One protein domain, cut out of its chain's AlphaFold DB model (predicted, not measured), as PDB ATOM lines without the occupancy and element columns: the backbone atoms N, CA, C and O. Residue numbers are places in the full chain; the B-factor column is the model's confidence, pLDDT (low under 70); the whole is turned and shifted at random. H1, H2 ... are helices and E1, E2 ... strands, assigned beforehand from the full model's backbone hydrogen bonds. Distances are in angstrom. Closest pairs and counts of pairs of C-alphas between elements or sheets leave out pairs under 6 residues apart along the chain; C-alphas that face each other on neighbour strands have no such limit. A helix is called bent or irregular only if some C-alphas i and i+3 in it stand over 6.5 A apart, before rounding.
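What this domain is: This is residues 17 to 92 of the 100 residues of the protein "ACPS domain-containing protein" of Bradyrhizobium sp. Leo170 (UniProt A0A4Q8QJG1). One long helix, H3, runs along the length of the domain, and the other named parts lie along one side of it: the two short helices H1 and H2 beside its first half, and a small two-stranded hairpin, E1 and E2, with E1 nearer to H3 and beside its later residues. H2 folds back on H3 as a helical hairpin, while the stretch after E2, residues 82 to 92, has no named element and lies beyond the strands, toward the end of the domain where H3 ends. The printed part has 76 residues with three named helices and two named strands in the order H1, H2, H3, E1, E2; the one sheet has the order E1 - E2 and is antiparallel, and the class is mostly helix. The whole is compact, with a radius of gyration of the C-alphas of 11.9 A, and the C-alphas span 35 by 25 by 18 A.

Where its parts are: H1 is residues 17 to 23, 10.1 A from first to last C-alpha, and the C-alpha of Asp 17 is at (82.054, 3.493, 123.381). H2 is residues 26 to 34, 12.5 A long. H3 is residues 37 to 58, 32.4 A long, from the C-alpha of Glu 37 at (84.275, 11.167, 114.929) to that of Ala 58 at (55.835, 4.751, 129.094). H3 is irregular: C-alphas 38 and 41 are 7.1 A apart, where about 5 A is found in a regular helix. E1 is residues 70 to 72, 7.1 A long. E2 is residues 78 to 81, 9.3 A long, and ends with the C-alpha of Ala 81 at (61.338, -2.266, 117.973).

How they stand to each other: H1 and H2 are close but not clearly touching; their closest C-alphas, those of Ser 20 and Gln 29, are 6.4 A apart. They run opposite ways at a shallow tilt of 34 degrees, only just short of steep. H1 is also close to H3 but not clearly touching it, with the C-alphas of Val 23 and Trp 48 the closest at 7.1 A; these two run the same way at a shallow tilt of 18 degrees. H2 and H3 are a helical hairpin and touch, H3 with its residues 40 to 44 alone. Their closest C-alphas, those of Leu 32 and Arg 40, are 5.9 A apart, and they run opposite ways at a shallow tilt of 28 degrees. In H1 and H2 every O i to N i+4 pair is within hydrogen-bond range; in H3 it is 16 of 18. The closest C-alphas of H3 and E1 are those of Tyr 47 and Val 71, 7.4 A apart, and those of H2 and E1 are Glu 28 and Ile 70, 7.6 A apart. E1 and E2 are a hairpin of antiparallel neighbours, with 152 degrees between their directions. C-alphas 71 and 79 face each other at 4.5 A. N 70 and O 81, at 2.9 A, and N 80 and O 70, at 2.8 A, are within hydrogen-bond range. E2 is apart from H1, H2 and H3, and H1 is apart from E1.

The domain as a whole: The two C-alphas farthest apart are those of Ile 38 and Gly 87, at 35.6 A, and those of Asp 17 and Trp 92, the first and last printed, are 27.6 A apart. The printed part has no cut. The links H1 to H2, H2 to H3 and E1 to E2 are tight, and the link from H3 to E1, with 11 residues, is long. The mean pLDDT of the printed part is 95.9, and no printed residue is under 70.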
ATOM      1  N   ASP A  17      82.139   4.907 123.765       95.31
ATOM      2  CA  ASP A  17      82.054   3.493 123.381       95.31
ATOM      3  C   ASP A  17      81.331   2.662 124.456       95.31
ATOM      4  O   ASP A  17      80.341   1.997 124.157       95.31
ATOM      5  N   SER A  18      81.738   2.783 125.723       96.88
ATOM      6  CA  SER A  18      81.097   2.076 126.842       96.88
ATOM      7  C   SER A  18      79.647   2.519 127.054       96.88
ATOM      8  O   SER A  18      78.769   1.695 127.302       96.88
ATOM      9  N   MET A  19      79.366   3.816 126.914       97.50
ATOM     10  CA  MET A  19      77.997   4.338 126.974       97.50
ATOM     11  C   MET A  19      77.129   3.796 125.835       97.50
ATOM     12  O   MET A  19      75.960   3.471 126.038       97.50
ATOM     13  N   SER A  20      77.698   3.660 124.640       97.38
ATOM     14  CA  SER A  20      76.996   3.130 123.473       97.38
ATOM     15  C   SER A  20      76.620   1.664 123.650       97.38
ATOM     16  O   SER A  20      75.525   1.279 123.262       97.38
ATOM     17  N   GLU A  21      77.473   0.856 124.278       97.00
ATOM     18  CA  GLU A  21      77.163  -0.547 124.584       97.00
ATOM     19  C   GLU A  21      75.985  -0.695 125.562       97.00
ATOM     20  O   GLU A  21      75.183  -1.621 125.430       97.00
ATOM     21  N   LEU A  22      75.850   0.234 126.513       96.44
ATOM     22  CA  LEU A  22      74.770   0.231 127.504       96.44
ATOM     23  C   LEU A  22      73.438   0.746 126.943       96.44
ATOM     24  O   LEU A  22      72.374   0.269 127.334       96.44
ATOM     25  N   VAL A  23      73.486   1.737 126.052       97.62
ATOM     26  CA  VAL A  23      72.297   2.487 125.614       97.62
ATOM     27  C   VAL A  23      71.788   2.046 124.246       97.62
ATOM     28  O   VAL A  23      70.581   2.065 123.999       97.62
ATOM     29  N   LEU A  24      72.683   1.694 123.326       98.50
ATOM     30  CA  LEU A  24      72.348   1.483 121.921       98.50
ATOM     31  C   LEU A  24      72.215  -0.003 121.589       98.50
ATOM     32  O   LEU A  24      73.018  -0.831 122.024       98.50
ATOM     33  N   ALA A  25      71.235  -0.320 120.748       98.50
ATOM     34  CA  ALA A  25      71.120  -1.624 120.112       98.50
ATOM     35  C   ALA A  25      72.257  -1.833 119.098       98.50
ATOM     36  O   ALA A  25      72.902  -0.880 118.650       98.50
ATOM     37  N   ALA A  26      72.511  -3.082 118.703       98.06
ATOM     38  CA  ALA A  26      73.652  -3.431 117.853       98.06
ATOM     39  C   ALA A  26      73.670  -2.662 116.512       98.06
ATOM     40  O   ALA A  26      74.733  -2.247 116.037       98.06
ATOM     41  N   GLU A  27      72.499  -2.439 115.921       97.88
ATOM     42  CA  GLU A  27      72.288  -1.717 114.666       97.88
ATOM     43  C   GLU A  27      72.571  -0.217 114.813       97.88
ATOM     44  O   GLU A  27      73.207   0.394 113.951       97.88
ATOM     45  N   GLU A  28      72.170   0.373 115.936       98.62
ATOM     46  CA  GLU A  28      72.399   1.783 116.255       98.62
ATOM     47  C   GLU A  28      73.876   2.030 116.581       98.62
ATOM     48  O   GLU A  28      74.465   3.002 116.106       98.62
ATOM     49  N   GLN A  29      74.528   1.102 117.294       98.38
ATOM     50  CA  GLN A  29      75.980   1.128 117.480       98.38
ATOM     51  C   GLN A  29      76.714   1.031 116.135       98.38
ATOM     52  O   GLN A  29      77.734   1.686 115.926       98.38
ATOM     53  N   ALA A  30      76.215   0.223 115.194       97.50
ATOM     54  CA  ALA A  30      76.793   0.140 113.856       97.50
ATOM     55  C   ALA A  30      76.625   1.454 113.077       97.50
ATOM     56  O   ALA A  30      77.553   1.856 112.371       97.50
ATOM     57  N   ALA A  31      75.489   2.141 113.221       96.69
ATOM     58  CA  ALA A  31      75.291   3.482 112.676       96.69
ATOM     59  C   ALA A  31      76.258   4.495 113.312       96.69
ATOM     60  O   ALA A  31      76.919   5.245 112.595       96.69
ATOM     61  N   LEU A  32      76.424   4.450 114.637       97.19
ATOM     62  CA  LEU A  32      77.352   5.306 115.368       97.19
ATOM     63  C   LEU A  32      78.806   5.103 114.917       97.19
ATOM     64  O   LEU A  32      79.508   6.072 114.636       97.19
ATOM     65  N   ARG A  33      79.250   3.850 114.758       96.00
ATOM     66  CA  ARG A  33      80.604   3.526 114.270       96.00
ATOM     67  C   ARG A  33      80.872   4.059 112.859       96.00
ATOM     68  O   ARG A  33      82.009   4.425 112.564       96.00
ATOM     69  N   LYS A  34      79.847   4.117 112.001       96.25
ATOM     70  CA  LYS A  34      79.936   4.669 110.636       96.25
ATOM     71  C   LYS A  34      79.951   6.199 110.600       96.25
ATOM     72  O   LYS A  34      80.402   6.760 109.605       96.25
ATOM     73  N   ALA A  35      79.458   6.870 111.640       94.75
ATOM     74  CA  ALA A  35      79.493   8.323 111.718       94.75
ATOM     75  C   ALA A  35      80.932   8.837 111.884       94.75
ATOM     76  O   ALA A  35      81.786   8.174 112.487       94.75
ATOM     77  N   SER A  36      81.185  10.040 111.361       94.12
ATOM     78  CA  SER A  36      82.444  10.752 111.581       94.12
ATOM     79  C   SER A  36      82.647  11.016 113.068       94.12
ATOM     80  O   SER A  36      81.686  11.272 113.788       94.12
ATOM     81  N   GLU A  37      83.899  10.993 113.520       87.12
ATOM     82  CA  GLU A  37      84.275  11.167 114.929       87.12
ATOM     83  C   GLU A  37      83.626  12.406 115.568       87.12
ATOM     84  O   GLU A  37      82.983  12.297 116.608       87.12
ATOM     85  N   ILE A  38      83.659  13.540 114.859       86.75
ATOM     86  CA  ILE A  38      83.058  14.821 115.276       86.75
ATOM     87  C   ILE A  38      81.534  14.710 115.492       86.75
ATOM     88  O   ILE A  38      80.963  15.411 116.323       86.75
ATOM     89  N   SER A  39      80.859  13.820 114.762       93.50
ATOM     90  CA  SER A  39      79.401  13.673 114.802       93.50
ATOM     91  C   SER A  39      78.920  12.566 115.739       93.50
ATOM     92  O   SER A  39      77.723  12.505 116.021       93.50
ATOM     93  N   ARG A  40      79.805  11.685 116.233       96.31
ATOM     94  CA  ARG A  40      79.395  10.526 117.045       96.31
ATOM     95  C   ARG A  40      78.713  10.947 118.341       96.31
ATOM     96  O   ARG A  40      77.616  10.476 118.611       96.31
ATOM     97  N   SER A  41      79.292  11.883 119.095       97.00
ATOM     98  CA  SER A  41      78.682  12.380 120.340       97.00
ATOM     99  C   SER A  41      77.286  12.963 120.100       97.00
ATOM    100  O   SER A  41      76.346  12.626 120.814       97.00
ATOM    101  N   ARG A  42      77.110  13.762 119.035       96.19
ATOM    102  CA  ARG A  42      75.798  14.316 118.655       96.19
ATOM    103  C   ARG A  42      74.799  13.214 118.296       96.19
ATOM    104  O   ARG A  42      73.663  13.253 118.759       96.19
ATOM    105  N   LEU A  43      75.215  12.228 117.502       97.00
ATOM    106  CA  LEU A  43      74.354  11.112 117.112       97.00
ATOM    107  C   LEU A  43      73.961  10.245 118.317       97.00
ATOM    108  O   LEU A  43      72.797   9.875 118.445       97.00
ATOM    109  N   PHE A  44      74.891   9.973 119.234       98.25
ATOM    110  CA  PHE A  44      74.594   9.274 120.484       98.25
ATOM    111  C   PHE A  44      73.581  10.042 121.337       98.25
ATOM    112  O   PHE A  44      72.585   9.459 121.754       98.25
ATOM    113  N   LEU A  45      73.790  11.347 121.551       97.75
ATOM    114  CA  LEU A  45      72.858  12.181 122.317       97.75
ATOM    115  C   LEU A  45      71.466  12.202 121.677       97.75
ATOM    116  O   LEU A  45      70.466  12.186 122.390       97.75
ATOM    117  N   ARG A  46      71.383  12.165 120.342       97.62
ATOM    118  CA  ARG A  46      70.106  12.050 119.627       97.62
ATOM    119  C   ARG A  46      69.404  10.722 119.920       97.62
ATOM    120  O   ARG A  46      68.230  10.741 120.276       97.62
ATOM    121  N   TYR A  47      70.105   9.590 119.823       98.31
ATOM    122  CA  TYR A  47      69.545   8.288 120.209       98.31
ATOM    123  C   TYR A  47      69.088   8.273 121.669       98.31
ATOM    124  O   TYR A  47      67.963   7.867 121.951       98.31
ATOM    125  N   TRP A  48      69.940   8.747 122.579       97.94
ATOM    126  CA  TRP A  48      69.635   8.850 124.004       97.94
ATOM    127  C   TRP A  48      68.349   9.647 124.246       97.94
ATOM    128  O   TRP A  48      67.418   9.123 124.849       97.94
ATOM    129  N   THR A  49      68.254  10.849 123.673       97.81
ATOM    130  CA  THR A  49      67.097  11.744 123.849       97.81
ATOM    131  C   THR A  49      65.798  11.087 123.375       97.81
ATOM    132  O   THR A  49      64.772  11.136 124.055       97.81
ATOM    133  N   LEU A  50      65.823  10.435 122.206       98.06
ATOM    134  CA  LEU A  50      64.648   9.755 121.654       98.06
ATOM    135  C   LEU A  50      64.196   8.586 122.538       98.06
ATOM    136  O   LEU A  50      62.997   8.420 122.779       98.06
ATOM    137  N   LYS A  51      65.147   7.790 123.032       98.12
ATOM    138  CA  LYS A  51      64.865   6.640 123.896       98.12
ATOM    139  C   LYS A  51      64.343   7.075 125.261       98.12
ATOM    140  O   LYS A  51      63.317   6.564 125.697       98.12
ATOM    141  N   GLU A  52      64.973   8.057 125.896       97.81
ATOM    142  CA  GLU A  52      64.516   8.611 127.174       97.81
ATOM    143  C   GLU A  52      63.119   9.227 127.064       97.81
ATOM    144  O   GLU A  52      62.263   8.972 127.912       97.81
ATOM    145  N   ALA A  53      62.832   9.981 125.997       97.56
ATOM    146  CA  ALA A  53      61.494  10.521 125.767       97.56
ATOM    147  C   ALA A  53      60.436   9.405 125.668       97.56
ATOM    148  O   ALA A  53      59.368   9.511 126.276       97.56
ATOM    149  N   LEU A  54      60.738   8.306 124.968       97.56
ATOM    150  CA  LEU A  54      59.851   7.143 124.880       97.56
ATOM    151  C   LEU A  54      59.657   6.468 126.246       97.56
ATOM    152  O   LEU A  54      58.523   6.224 126.659       97.56
ATOM    153  N   LEU A  55      60.741   6.206 126.981       97.00
ATOM    154  CA  LEU A  55      60.689   5.546 128.291       97.00
ATOM    155  C   LEU A  55      59.965   6.393 129.349       97.00
ATOM    156  O   LEU A  55      59.243   5.852 130.194       97.00
ATOM    157  N   LYS A  56      60.087   7.724 129.269       96.81
ATOM    158  CA  LYS A  56      59.316   8.679 130.078       96.81
ATOM    159  C   LYS A  56      57.832   8.643 129.728       96.81
ATOM    160  O   LYS A  56      57.004   8.617 130.636       96.81
ATOM    161  N   ALA A  57      57.486   8.581 128.440       96.88
ATOM    162  CA  ALA A  57      56.098   8.430 128.002       96.88
ATOM    163  C   ALA A  57      55.484   7.109 128.503       96.88
ATOM    164  O   ALA A  57      54.316   7.067 128.875       96.88
ATOM    165  N   ALA A  58      56.273   6.037 128.562       95.44
ATOM    166  CA  ALA A  58      55.835   4.751 129.094       95.44
ATOM    167  C   ALA A  58      55.679   4.718 130.623       95.44
ATOM    168  O   ALA A  58      55.028   3.817 131.147       95.44
ATOM    169  N   GLY A  59      56.281   5.667 131.347       95.12
ATOM    170  CA  GLY A  59      56.305   5.670 132.811       95.12
ATOM    171  C   GLY A  59      57.156   4.549 133.424       95.12
ATOM    172  O   GLY A  59      57.008   4.264 134.609       95.12
ATOM    173  N   LEU A  60      58.027   3.909 132.635       87.88
ATOM    174  CA  LEU A  60      58.880   2.799 133.082       87.88
ATOM    175  C   LEU A  60      60.297   3.250 133.459       87.88
ATOM    176  O   LEU A  60      60.957   2.581 134.255       87.88
ATOM    177  N   GLY A  61      60.772   4.371 132.901       79.69
ATOM    178  CA  GLY A  61      62.171   4.787 133.045       79.69
ATOM    179  C   GLY A  61      63.132   3.649 132.674       79.69
ATOM    180  O   GLY A  61      62.871   2.896 131.739       79.69
ATOM    181  N   PHE A  62      64.195   3.466 133.460       81.56
ATOM    182  CA  PHE A  62      65.199   2.410 133.253       81.56
ATOM    183  C   PHE A  62      64.784   1.005 133.718       81.56
ATOM    184  O   PHE A  62      65.618   0.103 133.741       81.56
ATOM    185  N   ALA A  63      63.517   0.773 134.082       89.56
ATOM    186  CA  ALA A  63      63.031  -0.597 134.279       89.56
ATOM    187  C   ALA A  63      63.074  -1.413 132.970       89.56
ATOM    188  O   ALA A  63      63.091  -2.641 133.010       89.56
ATOM    189  N   VAL A  64      63.111  -0.722 131.826       94.00
ATOM    190  CA  VAL A  64      63.428  -1.284 130.514       94.00
ATOM    191  C   VAL A  64      64.839  -0.836 130.114       94.00
ATOM    192  O   VAL A  64      65.094   0.372 130.095       94.00
ATOM    193  N   PRO A  65      65.754  -1.763 129.774       95.69
ATOM    194  CA  PRO A  65      67.066  -1.406 129.248       95.69
ATOM    195  C   PRO A  65      66.940  -0.595 127.944       95.69
ATOM    196  O   PRO A  65      66.268  -1.044 127.011       95.69
ATOM    197  N   PRO A  66      67.584   0.581 127.817       96.69
ATOM    198  CA  PRO A  66      67.455   1.410 126.615       96.69
ATOM    199  C   PRO A  66      67.929   0.712 125.333       96.69
ATOM    200  O   PRO A  66      67.418   0.998 124.252       96.69
ATOM    201  N   ASN A  67      68.870  -0.230 125.438       97.38
ATOM    202  CA  ASN A  67      69.368  -1.011 124.307       97.38
ATOM    203  C   ASN A  67      68.368  -2.059 123.774       97.38
ATOM    204  O   ASN A  67      68.604  -2.610 122.702       97.38
ATOM    205  N   GLU A  68      67.245  -2.301 124.460       97.12
ATOM    206  CA  GLU A  68      66.130  -3.118 123.953       97.12
ATOM    207  C   GLU A  68      65.111  -2.301 123.141       97.12
ATOM    208  O   GLU A  68      64.299  -2.863 122.405       97.12
ATOM    209  N   VAL A  69      65.151  -0.970 123.243       98.00
ATOM    210  CA  VAL A  69      64.378  -0.063 122.388       98.00
ATOM    211  C   VAL A  69      65.227   0.279 121.172       98.00
ATOM    212  O   VAL A  69      66.340   0.772 121.326       98.00
ATOM    213  N   ILE A  70      64.703   0.051 119.970       98.69
ATOM    214  CA  ILE A  70      65.405   0.344 118.716       98.69
ATOM    215  C   ILE A  70      64.659   1.454 117.992       98.69
ATOM    216  O   ILE A  70      63.455   1.335 117.741       98.69
ATOM    217  N   VAL A  71      65.368   2.520 117.636       98.50
ATOM    218  CA  VAL A  71      64.812   3.664 116.910       98.50
ATOM    219  C   VAL A  71      65.632   3.969 115.661       98.50
ATOM    220  O   VAL A  71      66.836   3.744 115.611       98.50
ATOM    221  N   ASP A  72      64.982   4.525 114.644       97.38
ATOM    222  CA  ASP A  72      65.674   5.285 113.610       97.38
ATOM    223  C   ASP A  72      65.826   6.722 114.118       97.38
ATOM    224  O   ASP A  72      64.827   7.397 114.383       97.38
ATOM    225  N   ALA A  73      67.066   7.189 114.271       96.44
ATOM    226  CA  ALA A  73      67.376   8.553 114.691       96.44
ATOM    227  C   ALA A  73      67.545   9.528 113.511       96.44
ATOM    228  O   ALA A  73      68.167  10.576 113.667       96.44
ATOM    229  N   GLY A  74      67.015   9.222 112.327       93.88
ATOM    230  CA  GLY A  74      67.013  10.126 111.181       93.88
ATOM    231  C   GLY A  74      66.196  11.415 111.392       93.88
ATOM    232  O   GLY A  74      65.653  11.664 112.476       93.88
ATOM    233  N   PRO A  75      66.076  12.262 110.349       91.94
ATOM    234  CA  PRO A  75      65.329  13.525 110.411       91.94
ATOM    235  C   PRO A  75      63.858  13.355 110.814       91.94
ATOM    236  O   PRO A  75      63.308  14.212 111.497       91.94
ATOM    237  N   SER A  76      63.256  12.225 110.435       94.62
ATOM    238  CA  SER A  76      61.921  11.801 110.860       94.62
ATOM    239  C   SER A  76      62.066  10.539 111.710       94.62
ATOM    240  O   SER A  76      62.046   9.440 111.150       94.62
ATOM    241  N   PRO A  77      62.283  10.665 113.029       97.12
ATOM    242  CA  PRO A  77      62.592   9.512 113.856       97.12
ATOM    243  C   PRO A  77      61.399   8.565 113.968       97.12
ATOM    244  O   PRO A  77      60.244   8.992 114.035       97.12
ATOM    245  N   THR A  78      61.677   7.266 114.023       97.69
ATOM    246  CA  THR A  78      60.647   6.231 114.171       97.69
ATOM    247  C   THR A  78      61.075   5.176 115.173       97.69
ATOM    248  O   THR A  78      62.263   4.947 115.388       97.69
ATOM    249  N   VAL A  79      60.099   4.531 115.805       98.44
ATOM    250  CA  VAL A  79      60.346   3.365 116.652       98.44
ATOM    251  C   VAL A  79      60.344   2.134 115.757       98.44
ATOM    252  O   VAL A  79      59.397   1.926 115.002       98.44
ATOM    253  N   LEU A  80      61.406   1.337 115.823       98.50
ATOM    254  CA  LEU A  80      61.587   0.141 115.000       98.50
ATOM    255  C   LEU A  80      61.271  -1.131 115.790       98.50
ATOM    256  O   LEU A  80      60.668  -2.057 115.251       98.50
ATOM    257  N   ALA A  81      61.644  -1.164 117.070       98.44
ATOM    258  CA  ALA A  81      61.338  -2.266 117.973       98.44
ATOM    259  C   ALA A  81      61.252  -1.788 119.426       98.44
ATOM    260  O   ALA A  81      61.942  -0.852 119.830       98.44
ATOM    261  N   VAL A  82      60.408  -2.459 120.209       97.88
ATOM    262  CA  VAL A  82      60.304  -2.287 121.660       97.88
ATOM    263  C   VAL A  82      60.106  -3.650 122.329       97.88
ATOM    264  O   VAL A  82      59.492  -4.536 121.722       97.88
ATOM    265  N   PRO A  83      60.579  -3.846 123.569       96.81
ATOM    266  CA  PRO A  83      60.271  -5.038 124.344       96.81
ATOM    267  C   PRO A  83      58.776  -5.121 124.693       96.81
ATOM    268  O   PRO A  83      58.096  -4.093 124.763       96.81
ATOM    269  N   PRO A  84      58.254  -6.324 125.012       95.81
ATOM    270  CA  PRO A  84      56.834  -6.530 125.315       95.81
ATOM    271  C   PRO A  84      56.271  -5.636 126.430       95.81
ATOM    272  O   PRO A  84      55.090  -5.293 126.401       95.81
ATOM    273  N   ALA A  85      57.107  -5.223 127.391       94.56
ATOM    274  CA  ALA A  85      56.722  -4.316 128.475       94.56
ATOM    275  C   ALA A  85      56.242  -2.936 127.978       94.56
ATOM    276  O   ALA A  85      55.497  -2.258 128.679       94.56
ATOM    277  N   LEU A  86      56.637  -2.537 126.765       95.31
ATOM    278  CA  LEU A  86      56.247  -1.287 126.110       95.31
ATOM    279  C   LEU A  86      55.108  -1.471 125.092       95.31
ATOM    280  O   LEU A  86      54.755  -0.530 124.382       95.31
ATOM    281  N   GLY A  87      54.511  -2.664 125.006       95.19
ATOM    282  CA  GLY A  87      53.438  -2.955 124.061       95.19
ATOM    283  C   GLY A  87      53.937  -3.099 122.622       95.19
ATOM    284  O   GLY A  87      54.937  -3.764 122.361       95.19
ATOM    285  N   SER A  88      53.203  -2.525 121.669       96.94
ATOM    286  CA  SER A  88      53.509  -2.620 120.237       96.94
ATOM    287  C   SER A  88      54.117  -1.331 119.690       96.94
ATOM    288  O   SER A  88      53.757  -0.231 120.105       96.94
ATOM    289  N   VAL A  89      54.982  -1.464 118.684       97.62
ATOM    290  CA  VAL A  89      55.633  -0.335 117.992       97.62
ATOM    291  C   VAL A  89      54.626   0.711 117.491       97.62
ATOM    292  O   VAL A  89      54.870   1.904 117.622       97.62
ATOM    293  N   ALA A  90      53.464   0.280 116.985       96.94
ATOM    294  CA  ALA A  90      52.441   1.163 116.415       96.94
ATOM    295  C   ALA A  90      51.823   2.161 117.415       96.94
ATOM    296  O   ALA A  90      51.131   3.086 116.999       96.94
ATOM    297  N   GLN A  91      52.042   1.974 118.719       95.75
ATOM    298  CA  GLN A  91      51.549   2.877 119.764       95.75
ATOM    299  C   GLN A  91      52.482   4.067 120.004       95.75
ATOM    300  O   GLN A  91      52.102   5.007 120.705       95.75
ATOM    301  N   TRP A  92      53.696   4.024 119.452       97.38
ATOM    302  CA  TRP A  92      54.738   4.995 119.726       97.38
ATOM    303  C   TRP A  92      54.999   5.885 118.519       97.38
ATOM    304  O   TRP A  92      55.207   5.426 117.396       97.38
TER     305      TRP A  92